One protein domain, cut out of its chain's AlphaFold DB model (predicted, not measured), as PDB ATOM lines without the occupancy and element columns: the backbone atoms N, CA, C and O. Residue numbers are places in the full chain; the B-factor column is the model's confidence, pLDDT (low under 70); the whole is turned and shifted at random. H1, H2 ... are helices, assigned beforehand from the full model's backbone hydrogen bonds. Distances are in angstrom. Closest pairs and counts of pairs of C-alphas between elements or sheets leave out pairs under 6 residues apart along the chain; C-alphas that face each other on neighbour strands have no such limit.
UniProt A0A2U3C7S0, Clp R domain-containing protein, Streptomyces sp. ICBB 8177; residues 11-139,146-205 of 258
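This is residues 11 to 139 and 146 to 205 of the 258 residues of the protein "Clp R domain-containing protein" of Streptomyces sp. ICBB 8177 (UniProt A0A2U3C7S0). A body of crossed helices has one long helical arm: H2 packs on H8 with residues 38 to 48, and residues 14 to 20 and 24 to 33, in H1, its link and H2, stick out. In the core H4 crosses H5 and H8 crosses H9, with H5 and H9 nearly alongside each other; H7 and H10 pack on H5, H6 on H9, and H3 sits on H2. The printed part has 189 residues, with ten named helices, H1 to H10 in order, and no named strand: all helix. It is compact, with a radius of gyration of the C-alphas of 18.7 A, and spans 64 by 43 by 27 A, the arm adding to the length.

Find C-alpha 11 at (31.386, -34.098, -34.845), where H1, residues 11 to 18, begins. H2, residues 23 to 48, runs 36.8 A to C-alpha 48 at (41.490, 7.119, -20.840). Then come H3, residues 59 to 68, H4, residues 71 to 83, 18.4 A long, H5, residues 92 to 101, H6, residues 106 to 110, and H7, residues 118 to 127. Past the cut look for H8, residues 154 to 169, 22.4 A long, H9, residues 177 to 187, and H10, residues 193 to 199, which ends at C-alpha 199 at (52.839, 11.050, -43.430).

Start at H5, the hub, which touches six helices. It touches H4 at a steep tilt of 62 degrees, opposite ways; the closest C-alphas, of Ala 80 and Gly 98, are 4.1 A apart. It touches H9 at a shallow tilt of 24 degrees, opposite ways, closest at C-alphas 99 and 177, 6.2 A. H7 touches H5 at C-alphas 125 and 93, 6.0 A, and H10 touches H5 at C-alphas 193 and 93, 5.7 A. H6 and H5 only just touch, with 3 pairs of C-alphas within 8 A, and only at the corner; H6 touches H9 at C-alphas 107 and 178, 4.2 A. H8 touches H9 at a steep tilt of 62 degrees, with C-alphas 163 and 183 closest at 4.1 A. Farther out, H2 touches H8 with residues 38 to 48 alone, at a shallow tilt of 24 degrees, opposite ways; C-alphas 45 and 161 are closest at 3.8 A. H3 and H2 only just touch, with 3 pairs of C-alphas within 8 A, closest at C-alphas 65 and 41, 7.2 A. H1 is close to H2 but not clearly touching, at 7.8 A between C-alphas 16 and 23. Every O i to N i+4 pair is within hydrogen-bond range in H1, H2 and H4 to H10; in H3 it is 4 of 6.

The C-alphas of Ala 18 and Val 127, the two farthest apart, are 64.5 A apart. Residues 140 to 145 are not printed, and C-alphas 139 and 146 stand 11.8 A apart across the cut. Of the links printed whole, none is long. The pLDDT is under 70 at residues 132 to 139, 146 and 188 to 191.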
ATOM      1  N   ASP A  11      30.431 -33.343 -35.657       90.50
ATOM      2  CA  ASP A  11      31.386 -34.098 -34.845       90.50
ATOM      3  C   ASP A  11      31.483 -33.538 -33.418       90.50
ATOM      4  O   ASP A  11      31.385 -34.281 -32.435       90.50
ATOM      5  N   LEU A  12      31.580 -32.212 -33.289       89.25
ATOM      6  CA  LEU A  12      31.590 -31.536 -31.996       89.25
ATOM      7  C   LEU A  12      30.243 -31.675 -31.276       89.25
ATOM      8  O   LEU A  12      30.215 -31.901 -30.065       89.25
ATOM      9  N   ALA A  13      29.125 -31.575 -31.998       87.69
ATOM     10  CA  ALA A  13      27.788 -31.742 -31.437       87.69
ATOM     11  C   ALA A  13      27.585 -33.154 -30.860       87.69
ATOM     12  O   ALA A  13      27.053 -33.301 -29.755       87.69
ATOM     13  N   ALA A  14      28.054 -34.187 -31.568       90.44
ATOM     14  CA  ALA A  14      28.021 -35.566 -31.093       90.44
ATOM     15  C   ALA A  14      28.890 -35.761 -29.838       90.44
ATOM     16  O   ALA A  14      28.419 -36.345 -28.859       90.44
ATOM     17  N   ALA A  15      30.113 -35.220 -29.831       92.00
ATOM     18  CA  ALA A  15      31.022 -35.298 -28.684       92.00
ATOM     19  C   ALA A  15      30.451 -34.603 -27.436       92.00
ATOM     20  O   ALA A  15      30.461 -35.164 -26.343       92.00
ATOM     21  N   VAL A  16      29.884 -33.408 -27.607       90.12
ATOM     22  CA  VAL A  16      29.212 -32.640 -26.549       90.12
ATOM     23  C   VAL A  16      28.030 -33.406 -25.955       90.12
ATOM     24  O   VAL A  16      27.872 -33.431 -24.734       90.12
ATOM     25  N   LYS A  17      27.215 -34.043 -26.808       89.00
ATOM     26  CA  LYS A  17      26.077 -34.863 -26.375       89.00
ATOM     27  C   LYS A  17      26.541 -36.106 -25.613       89.00
ATOM     28  O   LYS A  17      25.946 -36.440 -24.596       89.00
ATOM     29  N   ALA A  18      27.590 -36.775 -26.089       93.81
ATOM     30  CA  ALA A  18      28.157 -37.947 -25.425       93.81
ATOM     31  C   ALA A  18      28.761 -37.607 -24.052       93.81
ATOM     32  O   ALA A  18      28.679 -38.413 -23.130       93.81
ATOM     33  N   ALA A  19      29.333 -36.410 -23.911       93.81
ATOM     34  CA  ALA A  19      29.926 -35.922 -22.670       93.81
ATOM     35  C   ALA A  19      28.920 -35.250 -21.707       93.81
ATOM     36  O   ALA A  19      29.343 -34.732 -20.676       93.81
ATOM     37  N   ASP A  20      27.624 -35.224 -22.046       90.94
ATOM     38  CA  ASP A  20      26.544 -34.568 -21.283       90.94
ATOM     39  C   ASP A  20      26.878 -33.120 -20.865       90.94
ATOM     40  O   ASP A  20      26.605 -32.652 -19.758       90.94
ATOM     41  N   VAL A  21      27.536 -32.384 -21.767       89.81
ATOM     42  CA  VAL A  21      28.008 -31.028 -21.482       89.81
ATOM     43  C   VAL A  21      26.827 -30.048 -21.539       89.81
ATOM     44  O   VAL A  21      26.169 -29.945 -22.579       89.81
ATOM     45  N   PRO A  22      26.569 -29.241 -20.489       87.25
ATOM     46  CA  PRO A  22      25.455 -28.294 -20.471       87.25
ATOM     47  C   PRO A  22      25.760 -27.040 -21.313       87.25
ATOM     48  O   PRO A  22      25.997 -25.946 -20.786       87.25
ATOM     49  N   VAL A  23      25.726 -27.187 -22.644       83.00
ATOM     50  CA  VAL A  23      26.112 -26.157 -23.632       83.00
ATOM     51  C   VAL A  23      25.424 -24.827 -23.375       83.00
ATOM     52  O   VAL A  23      26.083 -23.797 -23.355       83.00
ATOM     53  N   SER A  24      24.108 -24.824 -23.132       84.75
ATOM     54  CA  SER A  24      23.357 -23.574 -22.960       84.75
ATOM     55  C   SER A  24      23.877 -22.751 -21.776       84.75
ATOM     56  O   SER A  24      24.122 -21.553 -21.917       84.75
ATOM     57  N   ALA A  25      24.129 -23.388 -20.629       86.62
ATOM     58  CA  ALA A  25      24.652 -22.707 -19.447       86.62
ATOM     59  C   ALA A  25      26.094 -22.219 -19.663       86.62
ATOM     60  O   ALA A  25      26.427 -21.090 -19.289       86.62
ATOM     61  N   ILE A  26      26.929 -23.035 -20.313       87.12
ATOM     62  CA  ILE A  26      28.316 -22.687 -20.643       87.12
ATOM     63  C   ILE A  26      28.357 -21.515 -21.625       87.12
ATOM     64  O   ILE A  26      29.025 -20.521 -21.347       87.12
ATOM     65  N   CYS A  27      27.589 -21.565 -22.715       85.62
ATOM     66  CA  CYS A  27      27.481 -20.486 -23.693       85.62
ATOM     67  C   CYS A  27      26.943 -19.203 -23.058       85.62
ATOM     68  O   CYS A  27      27.497 -18.135 -23.292       85.62
ATOM     69  N   GLN A  28      25.917 -19.278 -22.205       87.19
ATOM     70  CA  GLN A  28      25.408 -18.103 -21.494       87.19
ATOM     71  C   GLN A  28      26.439 -17.514 -20.528       87.19
ATOM     72  O   GLN A  28      26.520 -16.293 -20.383       87.19
ATOM     73  N   LYS A  29      27.217 -18.351 -19.830       89.50
ATOM     74  CA  LYS A  29      28.295 -17.895 -18.942       89.50
ATOM     75  C   LYS A  29      29.420 -17.245 -19.748       89.50
ATOM     76  O   LYS A  29      29.830 -16.136 -19.414       89.50
ATOM     77  N   ALA A  30      29.865 -17.896 -20.821       87.50
ATOM     78  CA  ALA A  30      30.903 -17.397 -21.715       87.50
ATOM     79  C   ALA A  30      30.483 -16.080 -22.383       87.50
ATOM     80  O   ALA A  30      31.236 -15.112 -22.351       87.50
ATOM     81  N   LEU A  31      29.252 -16.001 -22.897       87.50
ATOM     82  CA  LEU A  31      28.711 -14.791 -23.510       87.50
ATOM     83  C   LEU A  31      28.597 -13.650 -22.496       87.50
ATOM     84  O   LEU A  31      29.016 -12.536 -22.794       87.50
ATOM     85  N   ARG A  32      28.091 -13.913 -21.282       90.56
ATOM     86  CA  ARG A  32      28.053 -12.899 -20.213       90.56
ATOM     87  C   ARG A  32      29.449 -12.385 -19.875       90.56
ATOM     88  O   ARG A  32      29.630 -11.175 -19.783       90.56
ATOM     89  N   ALA A  33      30.429 -13.278 -19.738       86.81
ATOM     90  CA  ALA A  33      31.814 -12.902 -19.472       86.81
ATOM     91  C   ALA A  33      32.418 -12.078 -20.623       86.81
ATOM     92  O   ALA A  33      33.036 -11.043 -20.378       86.81
ATOM     93  N   ALA A  34      32.185 -12.481 -21.877       85.94
ATOM     94  CA  ALA A  34      32.661 -11.770 -23.060       85.94
ATOM     95  C   ALA A  34      32.036 -10.371 -23.180       85.94
ATOM     96  O   ALA A  34      32.754  -9.386 -23.339       85.94
ATOM     97  N   VAL A  35      30.713 -10.258 -23.024       89.25
ATOM     98  CA  VAL A  35      29.995  -8.974 -23.054       89.25
ATOM     99  C   VAL A  35      30.452  -8.066 -21.916       89.25
ATOM    100  O   VAL A  35      30.712  -6.886 -22.151       89.25
ATOM    101  N   ALA A  36      30.608  -8.595 -20.698       87.06
ATOM    102  CA  ALA A  36      31.128  -7.830 -19.567       87.06
ATOM    103  C   ALA A  36      32.561  -7.338 -19.827       87.06
ATOM    104  O   ALA A  36      32.866  -6.169 -19.585       87.06
ATOM    105  N   SER A  37      33.420  -8.195 -20.384       85.19
ATOM    106  CA  SER A  37      34.797  -7.852 -20.748       85.19
ATOM    107  C   SER A  37      34.856  -6.750 -21.811       85.19
ATOM    108  O   SER A  37      35.571  -5.763 -21.633       85.19
ATOM    109  N   ILE A  38      34.072  -6.866 -22.889       88.50
ATOM    110  CA  ILE A  38      34.009  -5.867 -23.968       88.50
ATOM    111  C   ILE A  38      33.416  -4.551 -23.461       88.50
ATOM    112  O   ILE A  38      33.975  -3.489 -23.722       88.50
ATOM    113  N   SER A  39      32.311  -4.604 -22.712       89.75
ATOM    114  CA  SER A  39      31.676  -3.416 -22.128       89.75
ATOM    115  C   SER A  39      32.644  -2.666 -21.220       89.75
ATOM    116  O   SER A  39      32.780  -1.446 -21.321       89.75
ATOM    117  N   THR A  40      33.390  -3.396 -20.388       88.12
ATOM    118  CA  THR A  40      34.368  -2.774 -19.496       88.12
ATOM    119  C   THR A  40      35.547  -2.187 -20.264       88.12
ATOM    120  O   THR A  40      35.959  -1.074 -19.963       88.12
ATOM    121  N   ALA A  41      36.058  -2.875 -21.288       87.38
ATOM    122  CA  ALA A  41      37.115  -2.321 -22.129       87.38
ATOM    123  C   ALA A  41      36.667  -1.079 -22.909       87.38
ATOM    124  O   ALA A  41      37.413  -0.111 -22.973       87.38
ATOM    125  N   ARG A  42      35.431  -1.040 -23.424       91.19
ATOM    126  CA  ARG A  42      34.887   0.170 -24.065       91.19
ATOM    127  C   ARG A  42      34.799   1.341 -23.095       91.19
ATOM    128  O   ARG A  42      35.219   2.439 -23.441       91.19
ATOM    129  N   LYS A  43      34.291   1.109 -21.879       91.94
ATOM    130  CA  LYS A  43      34.277   2.133 -20.822       91.94
ATOM    131  C   LYS A  43      35.689   2.605 -20.499       91.94
ATOM    132  O   LYS A  43      35.904   3.803 -20.363       91.94
ATOM    133  N   ALA A  44      36.640   1.675 -20.426       90.12
ATOM    134  CA  ALA A  44      38.019   2.014 -20.129       90.12
ATOM    135  C   ALA A  44      38.665   2.871 -21.216       90.12
ATOM    136  O   ALA A  44      39.296   3.877 -20.914       90.12
ATOM    137  N   ALA A  45      38.433   2.522 -22.476       90.75
ATOM    138  CA  ALA A  45      38.908   3.295 -23.607       90.75
ATOM    139  C   ALA A  45      38.371   4.734 -23.621       90.75
ATOM    140  O   ALA A  45      39.124   5.655 -23.912       90.75
ATOM    141  N   VAL A  46      37.091   4.928 -23.281       91.75
ATOM    142  CA  VAL A  46      36.493   6.269 -23.163       91.75
ATOM    143  C   VAL A  46      37.100   7.038 -21.988       91.75
ATOM    144  O   VAL A  46      37.460   8.199 -22.144       91.75
ATOM    145  N   ALA A  47      37.260   6.393 -20.828       92.12
ATOM    146  CA  ALA A  47      37.818   7.030 -19.637       92.12
ATOM    147  C   ALA A  47      39.268   7.501 -19.838       92.12
ATOM    148  O   ALA A  47      39.615   8.589 -19.399       92.12
ATOM    149  N   LEU A  48      40.101   6.735 -20.555       90.69
ATOM    150  CA  LEU A  48      41.490   7.119 -20.840       90.69
ATOM    151  C   LEU A  48      41.624   8.388 -21.697       90.69
ATOM    152  O   LEU A  48      42.662   9.038 -21.643       90.69
ATOM    153  N   GLY A  49      40.599   8.738 -22.478       87.75
ATOM    154  CA  GLY A  49      40.560   9.989 -23.237       87.75
ATOM    155  C   GLY A  49      39.996  11.180 -22.457       87.75
ATOM    156  O   GLY A  49      39.976  12.284 -22.992       87.75
ATOM    157  N   ASN A  50      39.514  10.980 -21.225       88.94
ATOM    158  CA  ASN A  50      38.940  12.042 -20.403       88.94
ATOM    159  C   ASN A  50      40.044  12.751 -19.581       88.94
ATOM    160  O   ASN A  50      40.715  12.079 -18.789       88.94
ATOM    161  N   PRO A  51      40.221  14.084 -19.715       86.00
ATOM    162  CA  PRO A  51      41.163  14.856 -18.901       86.00
ATOM    163  C   PRO A  51      40.974  14.655 -17.395       86.00
ATOM    164  O   PRO A  51      41.964  14.463 -16.693       86.00
ATOM    165  N   ASP A  52      39.721  14.613 -16.930       86.56
ATOM    166  CA  ASP A  52      39.361  14.585 -15.505       86.56
ATOM    167  C   ASP A  52      39.455  13.187 -14.873       86.56
ATOM    168  O   ASP A  52      39.228  13.009 -13.677       86.56
ATOM    169  N   PHE A  53      39.730  12.160 -15.678       87.69
ATOM    170  CA  PHE A  53      39.855  10.795 -15.187       87.69
ATOM    171  C   PHE A  53      41.285  10.530 -14.717       87.69
ATOM    172  O   PHE A  53      42.214  10.639 -15.514       87.69
ATOM    173  N   ASP A  54      41.459  10.102 -13.467       85.62
ATOM    174  CA  ASP A  54      42.742   9.631 -12.940       85.62
ATOM    175  C   ASP A  54      42.756   8.091 -12.828       85.62
ATOM    176  O   ASP A  54      42.067   7.530 -11.973       85.62
ATOM    177  N   PRO A  55      43.525   7.370 -13.667       85.50
ATOM    178  CA  PRO A  55      43.644   5.918 -13.571       85.50
ATOM    179  C   PRO A  55      44.226   5.425 -12.237       85.50
ATOM    180  O   PRO A  55      43.878   4.318 -11.816       85.50
ATOM    181  N   ASP A  56      45.088   6.212 -11.582       83.25
ATOM    182  CA  ASP A  56      45.783   5.819 -10.348       83.25
ATOM    183  C   ASP A  56      44.834   5.833  -9.141       83.25
ATOM    184  O   ASP A  56      44.899   4.948  -8.284       83.25
ATOM    185  N   ALA A  57      43.840   6.724  -9.147       85.06
ATOM    186  CA  ALA A  57      42.718   6.707  -8.208       85.06
ATOM    187  C   ALA A  57      41.769   5.496  -8.386       85.06
ATOM    188  O   ALA A  57      40.859   5.282  -7.577       85.06
ATOM    189  N   HIS A  58      41.953   4.678  -9.432       86.06
ATOM    190  CA  HIS A  58      41.074   3.560  -9.777       86.06
ATOM    191  C   HIS A  58      41.849   2.239 -10.005       86.06
ATOM    192  O   HIS A  58      41.942   1.740 -11.130       86.06
ATOM    193  N   PRO A  59      42.329   1.559  -8.945       83.25
ATOM    194  CA  PRO A  59      43.190   0.374  -9.077       83.25
ATOM    195  C   PRO A  59      42.531  -0.796  -9.828       83.25
ATOM    196  O   PRO A  59      43.144  -1.410 -10.700       83.25
ATOM    197  N   ALA A  60      41.242  -1.059  -9.587       85.56
ATOM    198  CA  ALA A  60      40.505  -2.115 -10.290       85.56
ATOM    199  C   ALA A  60      40.307  -1.823 -11.790       85.56
ATOM    200  O   ALA A  60      40.033  -2.729 -12.581       85.56
ATOM    201  N   PHE A  61      40.367  -0.552 -12.191       88.12
ATOM    202  CA  PHE A  61      40.394  -0.163 -13.593       88.12
ATOM    203  C   PHE A  61      41.772  -0.458 -14.188       88.12
ATOM    204  O   PHE A  61      41.853  -1.149 -15.206       88.12
ATOM    205  N   ALA A  62      42.826   0.018 -13.517       82.81
ATOM    206  CA  ALA A  62      44.209  -0.112 -13.951       82.81
ATOM    207  C   ALA A  62      44.583  -1.583 -14.165       82.81
ATOM    208  O   ALA A  62      45.018  -1.957 -15.254       82.81
ATOM    209  N   GLU A  63      44.297  -2.435 -13.178       86.00
ATOM    210  CA  GLU A  63      44.546  -3.877 -13.239       86.00
ATOM    211  C   GLU A  63      43.856  -4.525 -14.442       86.00
ATOM    212  O   GLU A  63      44.450  -5.337 -15.149       86.00
ATOM    213  N   ARG A  64      42.614  -4.135 -14.741       87.00
ATOM    214  CA  ARG A  64      41.851  -4.743 -15.833       87.00
ATOM    215  C   ARG A  64      42.391  -4.370 -17.207       87.00
ATOM    216  O   ARG A  64      42.406  -5.221 -18.096       87.00
ATOM    217  N   VAL A  65      42.802  -3.120 -17.404       89.19
ATOM    218  CA  VAL A  65      43.408  -2.709 -18.677       89.19
ATOM    219  C   VAL A  65      44.795  -3.342 -18.815       89.19
ATOM    220  O   VAL A  65      45.084  -3.952 -19.844       89.19
ATOM    221  N   THR A  66      45.612  -3.309 -17.757       89.88
ATOM    222  CA  THR A  66      46.932  -3.960 -17.720       89.88
ATOM    223  C   THR A  66      46.849  -5.476 -17.906       89.88
ATOM    224  O   THR A  66      47.710  -6.061 -18.564       89.88
ATOM    225  N   GLY A  67      45.803  -6.128 -17.399       91.19
ATOM    226  CA  GLY A  67      45.573  -7.565 -17.545       91.19
ATOM    227  C   GLY A  67      45.330  -8.006 -18.990       91.19
ATOM    228  O   GLY A  67      45.606  -9.152 -19.329       91.19
ATOM    229  N   ARG A  68      44.881  -7.100 -19.871       93.00
ATOM    230  CA  ARG A  68      44.722  -7.383 -21.310       93.00
ATOM    231  C   ARG A  68      46.013  -7.202 -22.100       93.00
ATOM    232  O   ARG A  68      46.092  -7.707 -23.215       93.00
ATOM    233  N   MET A  69      46.984  -6.458 -21.574       96.12
ATOM    234  CA  MET A  69      48.236  -6.183 -22.278       96.12
ATOM    235  C   MET A  69      49.023  -7.475 -22.506       96.12
ATOM    236  O   MET A  69      49.096  -8.328 -21.623       96.12
ATOM    237  N   THR A  70      49.631  -7.620 -23.678       97.31
ATOM    238  CA  THR A  70      50.626  -8.671 -23.918       97.31
ATOM    239  C   THR A  70      51.935  -8.327 -23.218       97.31
ATOM    240  O   THR A  70      52.208  -7.159 -22.931       97.31
ATOM    241  N   ASP A  71      52.791  -9.323 -22.997       96.88
ATOM    242  CA  ASP A  71      54.116  -9.093 -22.407       96.88
ATOM    243  C   ASP A  71      54.961  -8.150 -23.262       96.88
ATOM    244  O   ASP A  71      55.636  -7.270 -22.738       96.88
ATOM    245  N   LYS A  72      54.840  -8.255 -24.590       97.50
ATOM    246  CA  LYS A  72      55.517  -7.349 -25.522       97.50
ATOM    247  C   LYS A  72      55.016  -5.914 -25.424       97.50
ATOM    248  O   LYS A  72      55.817  -4.996 -25.537       97.50
ATOM    249  N   LEU A  73      53.723  -5.706 -25.183       97.94
ATOM    250  CA  LEU A  73      53.212  -4.360 -24.945       97.94
ATOM    251  C   LEU A  73      53.700  -3.804 -23.603       97.94
ATOM    252  O   LEU A  73      54.051  -2.632 -23.536       97.94
ATOM    253  N   ARG A  74      53.760  -4.628 -22.549       96.56
ATOM    254  CA  ARG A  74      54.325  -4.208 -21.255       96.56
ATOM    255  C   ARG A  74      55.790  -3.795 -21.405       96.56
ATOM    256  O   ARG A  74      56.134  -2.691 -21.007       96.56
ATOM    257  N   GLU A  75      56.594  -4.615 -22.085       97.06
ATOM    258  CA  GLU A  75      57.990  -4.300 -22.418       97.06
ATOM    259  C   GLU A  75      58.105  -2.969 -23.186       97.06
ATOM    260  O   GLU A  75      58.961  -2.144 -22.872       97.06
ATOM    261  N   ALA A  76      57.214  -2.723 -24.151       97.81
ATOM    262  CA  ALA A  76      57.194  -1.478 -24.915       97.81
ATOM    263  C   ALA A  76      56.877  -0.249 -24.053       97.81
ATOM    264  O   ALA A  76      57.498   0.796 -24.231       97.81
ATOM    265  N   LEU A  77      55.946  -0.366 -23.104       96.19
ATOM    266  CA  LEU A  77      55.616   0.718 -22.175       96.19
ATOM    267  C   LEU A  77      56.755   0.995 -21.184       96.19
ATOM    268  O   LEU A  77      57.032   2.157 -20.888       96.19
ATOM    269  N   ASP A  78      57.441  -0.047 -20.715       94.81
ATOM    270  CA  ASP A  78      58.608   0.102 -19.843       94.81
ATOM    271  C   ASP A  78      59.753   0.807 -20.596       94.81
ATOM    272  O   ASP A  78      60.368   1.738 -20.078       94.81
ATOM    273  N   ARG A  79      59.982   0.455 -21.870       96.12
ATOM    274  CA  ARG A  79      60.947   1.148 -22.744       96.12
ATOM    275  C   ARG A  79      60.552   2.594 -23.033       96.12
ATOM    276  O   ARG A  79      61.413   3.468 -22.990       96.12
ATOM    277  N   ALA A  80      59.268   2.859 -23.277       95.19
ATOM    278  CA  ALA A  80      58.755   4.218 -23.438       95.19
ATOM    279  C   ALA A  80      59.048   5.075 -22.198       95.19
ATOM    280  O   ALA A  80      59.457   6.226 -22.321       95.19
ATOM    281  N   ARG A  81      58.898   4.498 -20.997       92.62
ATOM    282  CA  ARG A  81      59.229   5.170 -19.736       92.62
ATOM    283  C   ARG A  81      60.719   5.461 -19.609       92.62
ATOM    284  O   ARG A  81      61.072   6.569 -19.225       92.62
ATOM    285  N   SER A  82      61.570   4.499 -19.957       92.25
ATOM    286  CA  SER A  82      63.024   4.692 -19.962       92.25
ATOM    287  C   SER A  82      63.453   5.792 -20.934       92.25
ATOM    288  O   SER A  82      64.293   6.608 -20.584       92.25
ATOM    289  N   ALA A  83      62.840   5.866 -22.120       89.50
ATOM    290  CA  ALA A  83      63.106   6.929 -23.094       89.50
ATOM    291  C   ALA A  83      62.646   8.321 -22.618       89.50
ATOM    292  O   ALA A  83      63.134   9.333 -23.109       89.50
ATOM    293  N   ALA A  84      61.705   8.367 -21.674       89.81
ATOM    294  CA  ALA A  84      61.127   9.581 -21.109       89.81
ATOM    295  C   ALA A  84      61.787  10.047 -19.801       89.81
ATOM    296  O   ALA A  84      61.287  10.994 -19.184       89.81
ATOM    297  N   SER A  85      62.861   9.388 -19.340       80.50
ATOM    298  CA  SER A  85      63.471   9.654 -18.026       80.50
ATOM    299  C   SER A  85      63.765  11.134 -17.800       80.50
ATOM    300  O   SER A  85      63.461  11.668 -16.735       80.50
ATOM    301  N   ASP A  86      64.283  11.797 -18.830       81.25
ATOM    302  CA  ASP A  86      64.740  13.183 -18.757       81.25
ATOM    303  C   ASP A  86      63.572  14.174 -18.856       81.25
ATOM    304  O   ASP A  86      63.622  15.263 -18.289       81.25
ATOM    305  N   ALA A  87      62.492  13.780 -19.540       82.38
ATOM    306  CA  ALA A  87      61.292  14.593 -19.714       82.38
ATOM    307  C   ALA A  87      60.377  14.566 -18.477       82.38
ATOM    308  O   ALA A  87      59.637  15.514 -18.226       82.38
ATOM    309  N   GLY A  88      60.391  13.475 -17.705       83.62
ATOM    310  CA  GLY A  88      59.520  13.300 -16.537       83.62
ATOM    311  C   GLY A  88      58.050  12.998 -16.870       83.62
ATOM    312  O   GLY A  88      57.244  12.831 -15.953       83.62
ATOM    313  N   TYR A  89      57.701  12.876 -18.152       88.00
ATOM    314  CA  TYR A  89      56.390  12.464 -18.659       88.00
ATOM    315  C   TYR A  89      56.548  11.588 -19.910       88.00
ATOM    316  O   TYR A  89      57.508  11.730 -20.658       88.00
ATOM    317  N   VAL A  90      55.585  10.703 -20.170       91.62
ATOM    318  CA  VAL A  90      55.517   9.868 -21.380       91.62
ATOM    319  C   VAL A  90      54.400  10.379 -22.280       91.62
ATOM    320  O   VAL A  90      53.226  10.341 -21.914       91.62
ATOM    321  N   ASP A  91      54.791  10.837 -23.463       92.31
ATOM    322  CA  ASP A  91      53.910  11.249 -24.560       92.31
ATOM    323  C   ASP A  91      53.761  10.139 -25.624       92.31
ATOM    324  O   ASP A  91      54.347   9.058 -25.498       92.31
ATOM    325  N   SER A  92      53.000  10.390 -26.698       93.25
ATOM    326  CA  SER A  92      52.831   9.400 -27.774       93.25
ATOM    327  C   SER A  92      54.129   9.092 -28.530       93.25
ATOM    328  O   SER A  92      54.249   8.017 -29.120       93.25
ATOM    329  N   GLY A  93      55.111   9.995 -28.504       94.38
ATOM    330  CA  GLY A  93      56.415   9.809 -29.139       94.38
ATOM    331  C   GLY A  93      57.238   8.774 -28.392       94.38
ATOM    332  O   GLY A  93      57.730   7.823 -28.992       94.38
ATOM    333  N   HIS A  94      57.287   8.884 -27.066       95.19
ATOM    334  CA  HIS A  94      57.883   7.870 -26.205       95.19
ATOM    335  C   HIS A  94      57.180   6.517 -26.360       95.19
ATOM    336  O   HIS A  94      57.855   5.493 -26.438       95.19
ATOM    337  N   LEU A  95      55.842   6.493 -26.470       95.94
ATOM    338  CA  LEU A  95      55.102   5.254 -26.748       95.94
ATOM    339  C   LEU A  95      55.534   4.614 -28.076       95.94
ATOM    340  O   LEU A  95      55.761   3.404 -28.123       95.94
ATOM    341  N   LEU A  96      55.674   5.408 -29.143       96.50
ATOM    342  CA  LEU A  96      56.128   4.910 -30.439       96.50
ATOM    343  C   LEU A  96      57.575   4.400 -30.375       96.50
ATOM    344  O   LEU A  96      57.835   3.296 -30.845       96.50
ATOM    345  N   ILE A  97      58.494   5.129 -29.736       96.94
ATOM    346  CA  ILE A  97      59.875   4.665 -29.513       96.94
ATOM    347  C   ILE A  97      59.888   3.342 -28.740       96.94
ATOM    348  O   ILE A  97      60.541   2.389 -29.160       96.94
ATOM    349  N   GLY A  98      59.085   3.228 -27.679       97.81
ATOM    350  CA  GLY A  98      58.935   1.987 -26.923       97.81
ATOM    351  C   GLY A  98      58.489   0.804 -27.789       97.81
ATOM    352  O   GLY A  98      59.031  -0.297 -27.660       97.81
ATOM    353  N   ILE A  99      57.547   1.017 -28.717       98.31
ATOM    354  CA  ILE A  99      57.140   0.002 -29.702       98.31
ATOM    355  C   ILE A  99      58.302  -0.361 -30.631       98.31
ATOM    356  O   ILE A  99      58.554  -1.547 -30.841       98.31
ATOM    357  N   LEU A 100      58.991   0.630 -31.200       97.69
ATOM    358  CA  LEU A 100      60.059   0.413 -32.180       97.69
ATOM    359  C   LEU A 100      61.265  -0.314 -31.568       97.69
ATOM    360  O   LEU A 100      61.880  -1.148 -32.235       97.69
ATOM    361  N   ASP A 101      61.563  -0.053 -30.296       97.56
ATOM    362  CA  ASP A 101      62.703  -0.632 -29.576       97.56
ATOM    363  C   ASP A 101      62.380  -1.961 -28.886       97.56
ATOM    364  O   ASP A 101      63.268  -2.623 -28.344       97.56
ATOM    365  N   THR A 102      61.117  -2.388 -28.916       97.94
ATOM    366  CA  THR A 102      60.726  -3.714 -28.438       97.94
ATOM    367  C   THR A 102      60.980  -4.754 -29.527       97.94
ATOM    368  O   THR A 102      60.279  -4.771 -30.542       97.94
ATOM    369  N   PRO A 103      61.911  -5.700 -29.351       91.12
ATOM    370  CA  PRO A 103      62.229  -6.660 -30.396       91.12
ATOM    371  C   PRO A 103      61.063  -7.617 -30.674       91.12
ATOM    372  O   PRO A 103      60.346  -8.057 -29.767       91.12
ATOM    373  N   ALA A 104      60.939  -7.994 -31.950       90.19
ATOM    374  CA  ALA A 104      60.054  -9.043 -32.457       90.19
ATOM    375  C   ALA A 104      58.541  -8.838 -32.227       90.19
ATOM    376  O   ALA A 104      57.784  -9.801 -32.371       90.19
ATOM    377  N   ASN A 105      58.081  -7.619 -31.929       95.69
ATOM    378  CA  ASN A 105      56.652  -7.331 -31.791       95.69
ATOM    379  C   ASN A 105      55.940  -7.204 -33.154       95.69
ATOM    380  O   ASN A 105      56.565  -6.906 -34.174       95.69
ATOM    381  N   LEU A 106      54.624  -7.440 -33.172       95.56
ATOM    382  CA  LEU A 106      53.841  -7.448 -34.409       95.56
ATOM    383  C   LEU A 106      53.817  -6.077 -35.097       95.56
ATOM    384  O   LEU A 106      53.945  -6.037 -36.312       95.56
ATOM    385  N   ALA A 107      53.735  -4.967 -34.359       97.00
ATOM    386  CA  ALA A 107      53.688  -3.627 -34.951       97.00
ATOM    387  C   ALA A 107      54.900  -3.351 -35.853       97.00
ATOM    388  O   ALA A 107      54.732  -2.943 -36.997       97.00
ATOM    389  N   VAL A 108      56.109  -3.670 -35.374       96.69
ATOM    390  CA  VAL A 108      57.354  -3.520 -36.147       96.69
ATOM    391  C   VAL A 108      57.388  -4.463 -37.353       96.69
ATOM    392  O   VAL A 108      57.850  -4.079 -38.423       96.69
ATOM    393  N   ARG A 109      56.850  -5.684 -37.221       94.62
ATOM    394  CA  ARG A 109      56.770  -6.651 -38.332       94.62
ATOM    395  C   ARG A 109      55.820  -6.210 -39.452       94.62
ATOM    396  O   ARG A 109      55.981  -6.685 -40.572       94.62
ATOM    397  N   LEU A 110      54.852  -5.337 -39.168       95.00
ATOM    398  CA  LEU A 110      53.927  -4.803 -40.176       95.00
ATOM    399  C   LEU A 110      54.557  -3.697 -41.030       95.00
ATOM    400  O   LEU A 110      54.144  -3.520 -42.174       95.00
ATOM    401  N   LEU A 111      55.554  -2.975 -40.502       95.56
ATOM    402  CA  LEU A 111      56.108  -1.779 -41.146       95.56
ATOM    403  C   LEU A 111      56.657  -2.036 -42.562       95.56
ATOM    404  O   LEU A 111      56.271  -1.290 -43.462       95.56
ATOM    405  N   PRO A 112      57.443  -3.104 -42.832       93.94
ATOM    406  CA  PRO A 112      57.949  -3.355 -44.183       93.94
ATOM    407  C   PRO A 112      56.834  -3.581 -45.212       93.94
ATOM    408  O   PRO A 112      56.928  -3.108 -46.340       93.94
ATOM    409  N   GLY A 113      55.749  -4.261 -44.819       93.12
ATOM    410  CA  GLY A 113      54.586  -4.483 -45.685       93.12
ATOM    411  C   GLY A 113      53.798  -3.204 -45.987       93.12
ATOM    412  O   GLY A 113      53.082  -3.147 -46.983       93.12
ATOM    413  N   LEU A 114      53.963  -2.176 -45.152       95.31
ATOM    414  CA  LEU A 114      53.400  -0.837 -45.318       95.31
ATOM    415  C   LEU A 114      54.423   0.167 -45.874       95.31
ATOM    416  O   LEU A 114      54.128   1.356 -45.928       95.31
ATOM    417  N   GLN A 115      55.599  -0.306 -46.304       95.12
ATOM    418  CA  GLN A 115      56.688   0.512 -46.854       95.12
ATOM    419  C   GLN A 115      57.217   1.586 -45.886       95.12
ATOM    420  O   GLN A 115      57.722   2.616 -46.319       95.12
ATOM    421  N   ALA A 116      57.140   1.332 -44.577       96.00
ATOM    422  CA  ALA A 116      57.697   2.206 -43.549       96.00
ATOM    423  C   ALA A 116      58.953   1.587 -42.911       96.00
ATOM    424  O   ALA A 116      58.972   0.404 -42.558       96.00
ATOM    425  N   GLY A 117      60.003   2.394 -42.738       94.94
ATOM    426  CA  GLY A 117      61.233   2.019 -42.040       94.94
ATOM    427  C   GLY A 117      61.176   2.367 -40.552       94.94
ATOM    428  O   GLY A 117      60.770   3.463 -40.177       94.94
ATOM    429  N   ALA A 118      61.607   1.451 -39.678       95.56
ATOM    430  CA  ALA A 118      61.645   1.720 -38.237       95.56
ATOM    431  C   ALA A 118      62.609   2.869 -37.885       95.56
ATOM    432  O   ALA A 118      62.284   3.696 -37.038       95.56
ATOM    433  N   ASP A 119      63.765   2.947 -38.549       96.06
ATOM    434  CA  ASP A 119      64.765   3.996 -38.308       96.06
ATOM    435  C   ASP A 119      64.314   5.370 -38.821       96.06
ATOM    436  O   ASP A 119      64.545   6.387 -38.160       96.06
ATOM    437  N   ASP A 120      63.582   5.399 -39.935       96.06
ATOM    438  CA  ASP A 120      62.972   6.625 -40.457       96.06
ATOM    439  C   ASP A 120      61.933   7.169 -39.472       96.06
ATOM    440  O   ASP A 120      61.929   8.359 -39.160       96.06
ATOM    441  N   LEU A 121      61.105   6.288 -38.895       95.81
ATOM    442  CA  LEU A 121      60.141   6.669 -37.861       95.81
ATOM    443  C   LEU A 121      60.826   7.179 -36.589       95.81
ATOM    444  O   LEU A 121      60.366   8.168 -36.024       95.81
ATOM    445  N   ARG A 122      61.930   6.559 -36.142       95.56
ATOM    446  CA  ARG A 122      62.710   7.073 -34.995       95.56
ATOM    447  C   ARG A 122      63.205   8.491 -35.259       95.56
ATOM    448  O   ARG A 122      63.067   9.361 -34.401       95.56
ATOM    449  N   THR A 123      63.749   8.717 -36.451       95.31
ATOM    450  CA  THR A 123      64.269  10.024 -36.866       95.31
ATOM    451  C   THR A 123      63.153  11.059 -36.930       95.31
ATOM    452  O   THR A 123      63.296  12.151 -36.384       95.31
ATOM    453  N   ALA A 124      62.013  10.702 -37.525       93.12
ATOM    454  CA  ALA A 124      60.864  11.588 -37.631       93.12
ATOM    455  C   ALA A 124      60.280  11.950 -36.255       93.12
ATOM    456  O   ALA A 124      59.978  13.111 -36.011       93.12
ATOM    457  N   VAL A 125      60.194  10.996 -35.319       91.88
ATOM    458  CA  VAL A 125      59.737  11.255 -33.939       91.88
ATOM    459  C   VAL A 125      60.686  12.179 -33.180       91.88
ATOM    460  O   VAL A 125      60.225  13.003 -32.394       91.88
ATOM    461  N   ALA A 126      61.998  12.066 -33.400       90.19
ATOM    462  CA  ALA A 126      62.983  12.898 -32.711       90.19
ATOM    463  C   ALA A 126      62.835  14.394 -33.034       90.19
ATOM    464  O   ALA A 126      63.143  15.230 -32.186       90.19
ATOM    465  N   VAL A 127      62.355  14.722 -34.237       88.56
ATOM    466  CA  VAL A 127      62.150  16.103 -34.705       88.56
ATOM    467  C   VAL A 127      60.683  16.539 -34.701       88.56
ATOM    468  O   VAL A 127      60.395  17.698 -34.992       88.56
ATOM    469  N   ALA A 128      59.758  15.629 -34.394       86.50
ATOM    470  CA  ALA A 128      58.335  15.921 -34.353       86.50
ATOM    471  C   ALA A 128      57.979  16.842 -33.186       86.50
ATOM    472  O   ALA A 128      58.555  16.758 -32.096       86.50
ATOM    473  N   GLU A 129      56.958  17.670 -33.398       78.31
ATOM    474  CA  GLU A 129      56.322  18.401 -32.310       78.31
ATOM    475  C   GLU A 129      55.801  17.421 -31.257       78.31
ATOM    476  O   GLU A 129      55.208  16.381 -31.564       78.31
ATOM    477  N   ARG A 130      56.054  17.753 -29.994       78.56
ATOM    478  CA  ARG A 130      55.639  16.941 -28.855       78.56
ATOM    479  C   ARG A 130      54.166  17.196 -28.560       78.56
ATOM    480  O   ARG A 130      53.665  18.300 -28.756       78.56
ATOM    481  N   ASP A 131      53.476  16.167 -28.081       70.75
ATOM    482  CA  ASP A 131      52.077  16.287 -27.676       70.75
ATOM    483  C   ASP A 131      51.972  17.256 -26.481       70.75
ATOM    484  O   ASP A 131      52.317  16.889 -25.354       70.75
ATOM    485  N   GLU A 132      51.486  18.484 -26.676       67.12
ATOM    486  CA  GLU A 132      51.246  19.378 -25.541       67.12
ATOM    487  C   GLU A 132      49.960  19.006 -24.786       67.12
ATOM    488  O   GLU A 132      48.842  19.284 -25.215       67.12
ATOM    489  N   ALA A 133      50.153  18.382 -23.623       60.38
ATOM    490  CA  ALA A 133      49.333  18.507 -22.418       60.38
ATOM    491  C   ALA A 133      50.163  17.940 -21.254       60.38
ATOM    492  O   ALA A 133      50.228  16.721 -21.062       60.38
ATOM    493  N   HIS A 134      50.848  18.825 -20.520       58.66
ATOM    494  CA  HIS A 134      51.644  18.445 -19.352       58.66
ATOM    495  C   HIS A 134      50.721  17.844 -18.284       58.66
ATOM    496  O   HIS A 134      49.793  18.531 -17.846       58.66
ATOM    497  N   PRO A 135      50.948  16.605 -17.814       56.38
ATOM    498  CA  PRO A 135      50.393  16.218 -16.530       56.38
ATOM    499  C   PRO A 135      50.974  17.183 -15.489       56.38
ATOM    500  O   PRO A 135      52.195  17.337 -15.412       56.38
ATOM    501  N   THR A 136      50.137  17.847 -14.686       49.16
ATOM    502  CA  THR A 136      50.611  18.335 -13.384       49.16
ATOM    503  C   THR A 136      51.224  17.123 -12.708       49.16
ATOM    504  O   THR A 136      50.535  16.113 -12.548       49.16
ATOM    505  N   ALA A 137      52.533  17.178 -12.441       48.25
ATOM    506  CA  ALA A 137      53.228  16.087 -11.780       48.25
ATOM    507  C   ALA A 137      52.376  15.676 -10.571       48.25
ATOM    508  O   ALA A 137      52.000  16.565  -9.803       48.25
ATOM    509  N   PRO A 138      52.007  14.391 -10.424       49.97
ATOM    510  CA  PRO A 138      51.354  13.967  -9.199       49.97
ATOM    511  C   PRO A 138      52.270  14.385  -8.051       49.97
ATOM    512  O   PRO A 138      53.492  14.228  -8.169       49.97
ATOM    513  N   ASP A 139      51.704  14.971  -6.993       47.19
ATOM    514  CA  ASP A 139      52.460  15.327  -5.796       47.19
ATOM    515  C   ASP A 139      53.238  14.084  -5.354       47.19
ATOM    516  O   ASP A 139      52.669  13.111  -4.853       47.19
ATOM    517  N   PRO A 146      55.094   3.767  -8.499       66.44
ATOM    518  CA  PRO A 146      54.548   4.430  -9.673       66.44
ATOM    519  C   PRO A 146      53.854   3.407 -10.566       66.44
ATOM    520  O   PRO A 146      54.437   2.401 -10.980       66.44
ATOM    521  N   SER A 147      52.585   3.665 -10.864       80.81
ATOM    522  CA  SER A 147      51.804   2.801 -11.731       80.81
ATOM    523  C   SER A 147      52.223   3.009 -13.194       80.81
ATOM    524  O   SER A 147      52.853   4.001 -13.563       80.81
ATOM    525  N   ARG A 148      51.818   2.092 -14.082       85.81
ATOM    526  CA  ARG A 148      52.049   2.244 -15.533       85.81
ATOM    527  C   ARG A 148      51.336   3.459 -16.139       85.81
ATOM    528  O   ARG A 148      51.678   3.863 -17.250       85.81
ATOM    529  N   TRP A 149      50.339   4.002 -15.443       85.88
ATOM    530  CA  TRP A 149      49.552   5.157 -15.873       85.88
ATOM    531  C   TRP A 149      50.167   6.483 -15.431       85.88
ATOM    532  O   TRP A 149      49.939   7.508 -16.078       85.88
ATOM    533  N   THR A 150      50.982   6.447 -14.377       85.38
ATOM    534  CA  THR A 150      51.622   7.619 -13.793       85.38
ATOM    535  C   THR A 150      52.476   8.345 -14.840       85.38
ATOM    536  O   THR A 150      53.272   7.749 -15.572       85.38
ATOM    537  N   GLY A 151      52.288   9.662 -14.942       86.69
ATOM    538  CA  GLY A 151      53.055  10.527 -15.838       86.69
ATOM    539  C   GLY A 151      52.826  10.282 -17.333       86.69
ATOM    540  O   GLY A 151      53.711  10.610 -18.116       86.69
ATOM    541  N   LEU A 152      51.721   9.660 -17.759       90.00
ATOM    542  CA  LEU A 152      51.301   9.689 -19.168       90.00
ATOM    543  C   LEU A 152      50.636  11.033 -19.496       90.00
ATOM    544  O   LEU A 152      49.772  11.491 -18.746       90.00
ATOM    545  N   THR A 153      50.971  11.634 -20.640       90.19
ATOM    546  CA  THR A 153      50.223  12.795 -21.151       90.19
ATOM    547  C   THR A 153      48.798  12.389 -21.532       90.19
ATOM    548  O   THR A 153      48.504  11.212 -21.773       90.19
ATOM    549  N   LEU A 154      47.878  13.355 -21.605       89.44
ATOM    550  CA  LEU A 154      46.507  13.072 -22.041       89.44
ATOM    551  C   LEU A 154      46.463  12.443 -23.452       89.44
ATOM    552  O   LEU A 154      45.791  11.420 -23.597       89.44
ATOM    553  N   PRO A 155      47.206  12.939 -24.463       90.88
ATOM    554  CA  PRO A 155      47.278  12.285 -25.771       90.88
ATOM    555  C   PRO A 155      47.813  10.849 -25.712       90.88
ATOM    556  O   PRO A 155      47.242   9.966 -26.352       90.88
ATOM    557  N   ALA A 156      48.817  10.568 -24.875       92.50
ATOM    558  CA  ALA A 156      49.325   9.211 -24.683       92.50
ATOM    559  C   ALA A 156      48.266   8.272 -24.072       92.50
ATOM    560  O   ALA A 156      48.085   7.141 -24.533       92.50
ATOM    561  N   ARG A 157      47.510   8.739 -23.066       92.62
ATOM    562  CA  ARG A 157      46.384   7.974 -22.500       92.62
ATOM    563  C   ARG A 157      45.286   7.755 -23.540       92.62
ATOM    564  O   ARG A 157      44.819   6.626 -23.701       92.62
ATOM    565  N   ALA A 158      44.933   8.790 -24.299       92.25
ATOM    566  CA  ALA A 158      43.958   8.704 -25.381       92.25
ATOM    567  C   ALA A 158      44.393   7.709 -26.472       92.25
ATOM    568  O   ALA A 158      43.562   6.930 -26.941       92.25
ATOM    569  N   ALA A 159      45.685   7.646 -26.814       94.88
ATOM    570  CA  ALA A 159      46.236   6.657 -27.739       94.88
ATOM    571  C   ALA A 159      46.069   5.217 -27.219       94.88
ATOM    572  O   ALA A 159      45.654   4.338 -27.975       94.88
ATOM    573  N   ILE A 160      46.295   4.965 -25.922       95.62
ATOM    574  CA  ILE A 160      46.016   3.655 -25.301       95.62
ATOM    575  C   ILE A 160      44.506   3.352 -25.318       95.62
ATOM    576  O   ILE A 160      44.099   2.218 -25.583       95.62
ATOM    577  N   GLY A 161      43.657   4.356 -25.087       95.31
ATOM    578  CA  GLY A 161      42.205   4.219 -25.215       95.31
ATOM    579  C   GLY A 161      41.776   3.837 -26.635       95.31
ATOM    580  O   GLY A 161      41.019   2.881 -26.824       95.31
ATOM    581  N   ALA A 162      42.322   4.511 -27.646       96.31
ATOM    582  CA  ALA A 162      42.102   4.204 -29.056       96.31
ATOM    583  C   ALA A 162      42.628   2.808 -29.434       96.31
ATOM    584  O   ALA A 162      41.966   2.079 -30.173       96.31
ATOM    585  N   ALA A 163      43.759   2.386 -28.867       97.62
ATOM    586  CA  ALA A 163      44.299   1.039 -29.031       97.62
ATOM    587  C   ALA A 163      43.344  -0.039 -28.498       97.62
ATOM    588  O   ALA A 163      43.137  -1.074 -29.131       97.62
ATOM    589  N   LEU A 164      42.708   0.218 -27.354       96.31
ATOM    590  CA  LEU A 164      41.719  -0.686 -26.777       96.31
ATOM    591  C   LEU A 164      40.437  -0.759 -27.621       96.31
ATOM    592  O   LEU A 164      39.866  -1.838 -27.772       96.31
ATOM    593  N   GLN A 165      40.007   0.352 -28.229       96.00
ATOM    594  CA  GLN A 165      38.922   0.314 -29.219       96.00
ATOM    595  C   GLN A 165      39.320  -0.483 -30.461       96.00
ATOM    596  O   GLN A 165      38.522  -1.281 -30.951       96.00
ATOM    597  N   ALA A 166      40.553  -0.311 -30.947       96.75
ATOM    598  CA  ALA A 166      41.062  -1.049 -32.095       96.75
ATOM    599  C   ALA A 166      41.086  -2.561 -31.834       96.75
ATOM    600  O   ALA A 166      40.625  -3.321 -32.682       96.75
ATOM    601  N   SER A 167      41.534  -3.007 -30.655       96.81
ATOM    602  CA  SER A 167      41.536  -4.439 -30.332       96.81
ATOM    603  C   SER A 167      40.131  -5.026 -30.261       96.81
ATOM    604  O   SER A 167      39.890  -6.107 -30.795       96.81
ATOM    605  N   ILE A 168      39.165  -4.288 -29.704       94.81
ATOM    606  CA  ILE A 168      37.754  -4.692 -29.712       94.81
ATOM    607  C   ILE A 168      37.207  -4.769 -31.143       94.81
ATOM    608  O   ILE A 168      36.514  -5.729 -31.472       94.81
ATOM    609  N   ALA A 169      37.499  -3.774 -31.984       94.94
ATOM    610  CA  ALA A 169      37.028  -3.724 -33.368       94.94
ATOM    611  C   ALA A 169      37.591  -4.873 -34.219       94.94
ATOM    612  O   ALA A 169      36.887  -5.402 -35.073       94.94
ATOM    613  N   LEU A 170      38.830  -5.290 -33.945       95.44
ATOM    614  CA  LEU A 170      39.484  -6.437 -34.582       95.44
ATOM    615  C   LEU A 170      39.059  -7.790 -33.981       95.44
ATOM    616  O   LEU A 170      39.479  -8.835 -34.464       95.44
ATOM    617  N   GLY A 171      38.229  -7.799 -32.932       92.25
ATOM    618  CA  GLY A 171      37.812  -9.028 -32.252       92.25
ATOM    619  C   GLY A 171      38.906  -9.663 -31.388       92.25
ATOM    620  O   GLY A 171      38.788 -10.824 -30.994       92.25
ATOM    621  N   HIS A 172      39.964  -8.921 -31.067       93.25
ATOM    622  CA  HIS A 172      41.066  -9.394 -30.243       93.25
ATOM    623  C   HIS A 172      40.723  -9.272 -28.748       93.25
ATOM    624  O   HIS A 172      40.230  -8.256 -28.248       93.25
ATOM    625  N   ASN A 173      40.999 -10.334 -27.992       90.12
ATOM    626  CA  ASN A 173      40.769 -10.390 -26.544       90.12
ATOM    627  C   ASN A 173      41.951  -9.849 -25.716       90.12
ATOM    628  O   ASN A 173      41.864  -9.805 -24.491       90.12
ATOM    629  N   TYR A 174      43.009  -9.389 -26.377       94.81
ATOM    630  CA  TYR A 174      44.222  -8.839 -25.783       94.81
ATOM    631  C   TYR A 174      44.479  -7.406 -26.286       94.81
ATOM    632  O   TYR A 174      43.778  -6.900 -27.162       94.81
ATOM    633  N   LEU A 175      45.472  -6.732 -25.710       97.25
ATOM    634  CA  LEU A 175      45.986  -5.436 -26.144       97.25
ATOM    635  C   LEU A 175      47.480  -5.588 -26.456       97.25
ATOM    636  O   LEU A 175      48.244  -6.048 -25.614       97.25
ATOM    637  N   GLY A 176      47.890  -5.245 -27.674       98.00
ATOM    638  CA  GLY A 176      49.236  -5.508 -28.206       98.00
ATOM    639  C   GLY A 176      49.880  -4.254 -28.795       98.00
ATOM    640  O   GLY A 176      49.220  -3.220 -28.909       98.00
ATOM    641  N   CYS A 177      51.153  -4.337 -29.185       98.44
ATOM    642  CA  CYS A 177      51.875  -3.206 -29.781       98.44
ATOM    643  C   CYS A 177      51.233  -2.733 -31.091       98.44
ATOM    644  O   CYS A 177      51.225  -1.542 -31.373       98.44
ATOM    645  N   GLU A 178      50.661  -3.644 -31.881       98.06
ATOM    646  CA  GLU A 178      49.961  -3.337 -33.131       98.06
ATOM    647  C   GLU A 178      48.702  -2.503 -32.883       98.06
ATOM    648  O   GLU A 178      48.410  -1.569 -33.624       98.06
ATOM    649  N   HIS A 179      48.003  -2.780 -31.781       98.38
ATOM    650  CA  HIS A 179      46.865  -1.982 -31.354       98.38
ATOM    651  C   HIS A 179      47.314  -0.609 -30.881       98.38
ATOM    652  O   HIS A 179      46.668   0.381 -31.213       98.38
ATOM    653  N   LEU A 180      48.418  -0.543 -30.128       98.25
ATOM    654  CA  LEU A 180      48.968   0.730 -29.678       98.25
ATOM    655  C   LEU A 180      49.402   1.598 -30.862       98.25
ATOM    656  O   LEU A 180      49.056   2.772 -30.894       98.25
ATOM    657  N   LEU A 181      50.046   1.014 -31.877       97.88
ATOM    658  CA  LEU A 181      50.402   1.715 -33.111       97.88
ATOM    659  C   LEU A 181      49.159   2.260 -33.842       97.88
ATOM    660  O   LEU A 181      49.144   3.425 -34.234       97.88
ATOM    661  N   ILE A 182      48.085   1.462 -33.954       97.69
ATOM    662  CA  ILE A 182      46.789   1.926 -34.492       97.69
ATOM    663  C   ILE A 182      46.220   3.075 -33.647       97.69
ATOM    664  O   ILE A 182      45.676   4.033 -34.199       97.69
ATOM    665  N   GLY A 183      46.321   2.969 -32.322       96.62
ATOM    666  CA  GLY A 183      45.837   3.966 -31.372       96.62
ATOM    667  C   GLY A 183      46.557   5.305 -31.503       96.62
ATOM    668  O   GLY A 183      45.894   6.335 -31.586       96.62
ATOM    669  N   ILE A 184      47.890   5.288 -31.614       95.56
ATOM    670  CA  ILE A 184      48.712   6.486 -31.849       95.56
ATOM    671  C   ILE A 184      48.341   7.127 -33.195       95.56
ATOM    672  O   ILE A 184      48.090   8.328 -33.257       95.56
ATOM    673  N   ALA A 185      48.213   6.331 -34.263       94.62
ATOM    674  CA  ALA A 185      47.816   6.835 -35.581       94.62
ATOM    675  C   ALA A 185      46.397   7.446 -35.604       94.62
ATOM    676  O   ALA A 185      46.113   8.326 -36.422       94.62
ATOM    677  N   HIS A 186      45.499   6.972 -34.731       91.69
ATOM    678  CA  HIS A 186      44.114   7.438 -34.633       91.69
ATOM    679  C   HIS A 186      43.942   8.675 -33.740       91.69
ATOM    680  O   HIS A 186      43.143   9.546 -34.071       91.69
ATOM    681  N   ALA A 187      44.654   8.748 -32.613       80.06
ATOM    682  CA  ALA A 187      44.405   9.752 -31.578       80.06
ATOM    683  C   ALA A 187      44.859  11.175 -31.958       80.06
ATOM    684  O   ALA A 187      44.313  12.143 -31.432       80.06
ATOM    685  N   SER A 188      45.824  11.337 -32.869       66.50
ATOM    686  CA  SER A 188      46.364  12.664 -33.201       66.50
ATOM    687  C   SER A 188      45.504  13.408 -34.230       66.50
ATOM    688  O   SER A 188      45.443  13.018 -35.395       66.50
ATOM    689  N   THR A 189      44.897  14.529 -33.840       62.03
ATOM    690  CA  THR A 189      43.940  15.310 -34.652       62.03
ATOM    691  C   THR A 189      44.562  16.320 -35.626       62.03
ATOM    692  O   THR A 189      43.831  17.127 -36.192       62.03
ATOM    693  N   GLY A 190      45.876  16.296 -35.867       59.78
ATOM    694  CA  GLY A 190      46.474  17.155 -36.902       59.78
ATOM    695  C   GLY A 190      47.968  17.429 -36.766       59.78
ATOM    696  O   GLY A 190      48.609  17.665 -37.779       59.78
ATOM    697  N   SER A 191      48.525  17.323 -35.559       66.12
ATOM    698  CA  SER A 191      49.957  17.476 -35.269       66.12
ATOM    699  C   SER A 191      50.482  16.302 -34.430       66.12
ATOM    700  O   SER A 191      49.725  15.384 -34.089       66.12
ATOM    701  N   GLY A 192      51.781  16.305 -34.134       84.94
ATOM    702  CA  GLY A 192      52.428  15.316 -33.276       84.94
ATOM    703  C   GLY A 192      52.655  13.955 -33.933       84.94
ATOM    704  O   GLY A 192      52.706  13.800 -35.155       84.94
ATOM    705  N   VAL A 193      52.799  12.926 -33.104       91.75
ATOM    706  CA  VAL A 193      53.337  11.626 -33.542       91.75
ATOM    707  C   VAL A 193      52.380  10.864 -34.460       91.75
ATOM    708  O   VAL A 193      52.814  10.185 -35.389       91.75
ATOM    709  N   GLY A 194      51.065  10.991 -34.277       90.88
ATOM    710  CA  GLY A 194      50.118  10.393 -35.217       90.88
ATOM    711  C   GLY A 194      50.109  11.082 -36.587       90.88
ATOM    712  O   GLY A 194      49.768  10.429 -37.570       90.88
ATOM    713  N   ALA A 195      50.516  12.356 -36.692       89.31
ATOM    714  CA  ALA A 195      50.727  13.004 -37.990       89.31
ATOM    715  C   ALA A 195      51.944  12.404 -38.709       89.31
ATOM    716  O   ALA A 195      51.803  11.981 -39.853       89.31
ATOM    717  N   VAL A 196      53.062  12.222 -37.994       92.44
ATOM    718  CA  VAL A 196      54.257  11.516 -38.499       92.44
ATOM    719  C   VAL A 196      53.904  10.132 -39.047       92.44
ATOM    720  O   VAL A 196      54.309   9.766 -40.149       92.44
ATOM    721  N   LEU A 197      53.100   9.357 -38.309       94.50
ATOM    722  CA  LEU A 197      52.647   8.045 -38.779       94.50
ATOM    723  C   LEU A 197      51.821   8.150 -40.068       94.50
ATOM    724  O   LEU A 197      52.035   7.369 -40.991       94.50
ATOM    725  N   ARG A 198      50.899   9.115 -40.169       91.75
ATOM    726  CA  ARG A 198      50.090   9.308 -41.385       91.75
ATOM    727  C   ARG A 198      50.920   9.743 -42.587       91.75
ATOM    728  O   ARG A 198      50.662   9.250 -43.681       91.75
ATOM    729  N   GLU A 199      51.897  10.621 -42.390       91.50
ATOM    730  CA  GLU A 199      52.839  11.050 -43.430       91.50
ATOM    731  C   GLU A 199      53.689   9.879 -43.936       91.50
ATOM    732  O   GLU A 199      53.937   9.769 -45.133       91.50
ATOM    733  N   ALA A 200      54.024   8.935 -43.052       94.25
ATOM    734  CA  ALA A 200      54.656   7.664 -43.403       94.25
ATOM    735  C   ALA A 200      53.682   6.611 -43.984       94.25
ATOM    736  O   ALA A 200      54.046   5.446 -44.125       94.25
ATOM    737  N   GLY A 201      52.427   6.971 -44.282       93.44
ATOM    738  CA  GLY A 201      51.409   6.057 -44.824       93.44
ATOM    739  C   GLY A 201      50.767   5.110 -43.798       93.44
ATOM    740  O   GLY A 201      49.880   4.325 -44.139       93.44
ATOM    741  N   LEU A 202      51.141   5.205 -42.520       96.06
ATOM    742  CA  LEU A 202      50.662   4.362 -41.421       96.06
ATOM    743  C   LEU A 202      49.356   4.905 -40.827       96.06
ATOM    744  O   LEU A 202      49.260   5.252 -39.650       96.06
ATOM    745  N   THR A 203      48.318   4.986 -41.658       95.38
ATOM    746  CA  THR A 203      46.975   5.372 -41.202       95.38
ATOM    747  C   THR A 203      46.340   4.274 -40.342       95.38
ATOM    748  O   THR A 203      46.645   3.088 -40.493       95.38
ATOM    749  N   SER A 204      45.404   4.648 -39.461       94.81
ATOM    750  CA  SER A 204      44.669   3.688 -38.617       94.81
ATOM    751  C   SER A 204      44.022   2.566 -39.442       94.81
ATOM    752  O   SER A 204      44.066   1.406 -39.038       94.81
ATOM    753  N   ASP A 205      43.473   2.879 -40.616       95.69
ATOM    754  CA  ASP A 205      42.804   1.887 -41.462       95.69
ATOM    755  C   ASP A 205      43.790   1.000 -42.228       95.69
ATOM    756  O   ASP A 205      43.584  -0.213 -42.282       95.69
TER     757      ASP A 205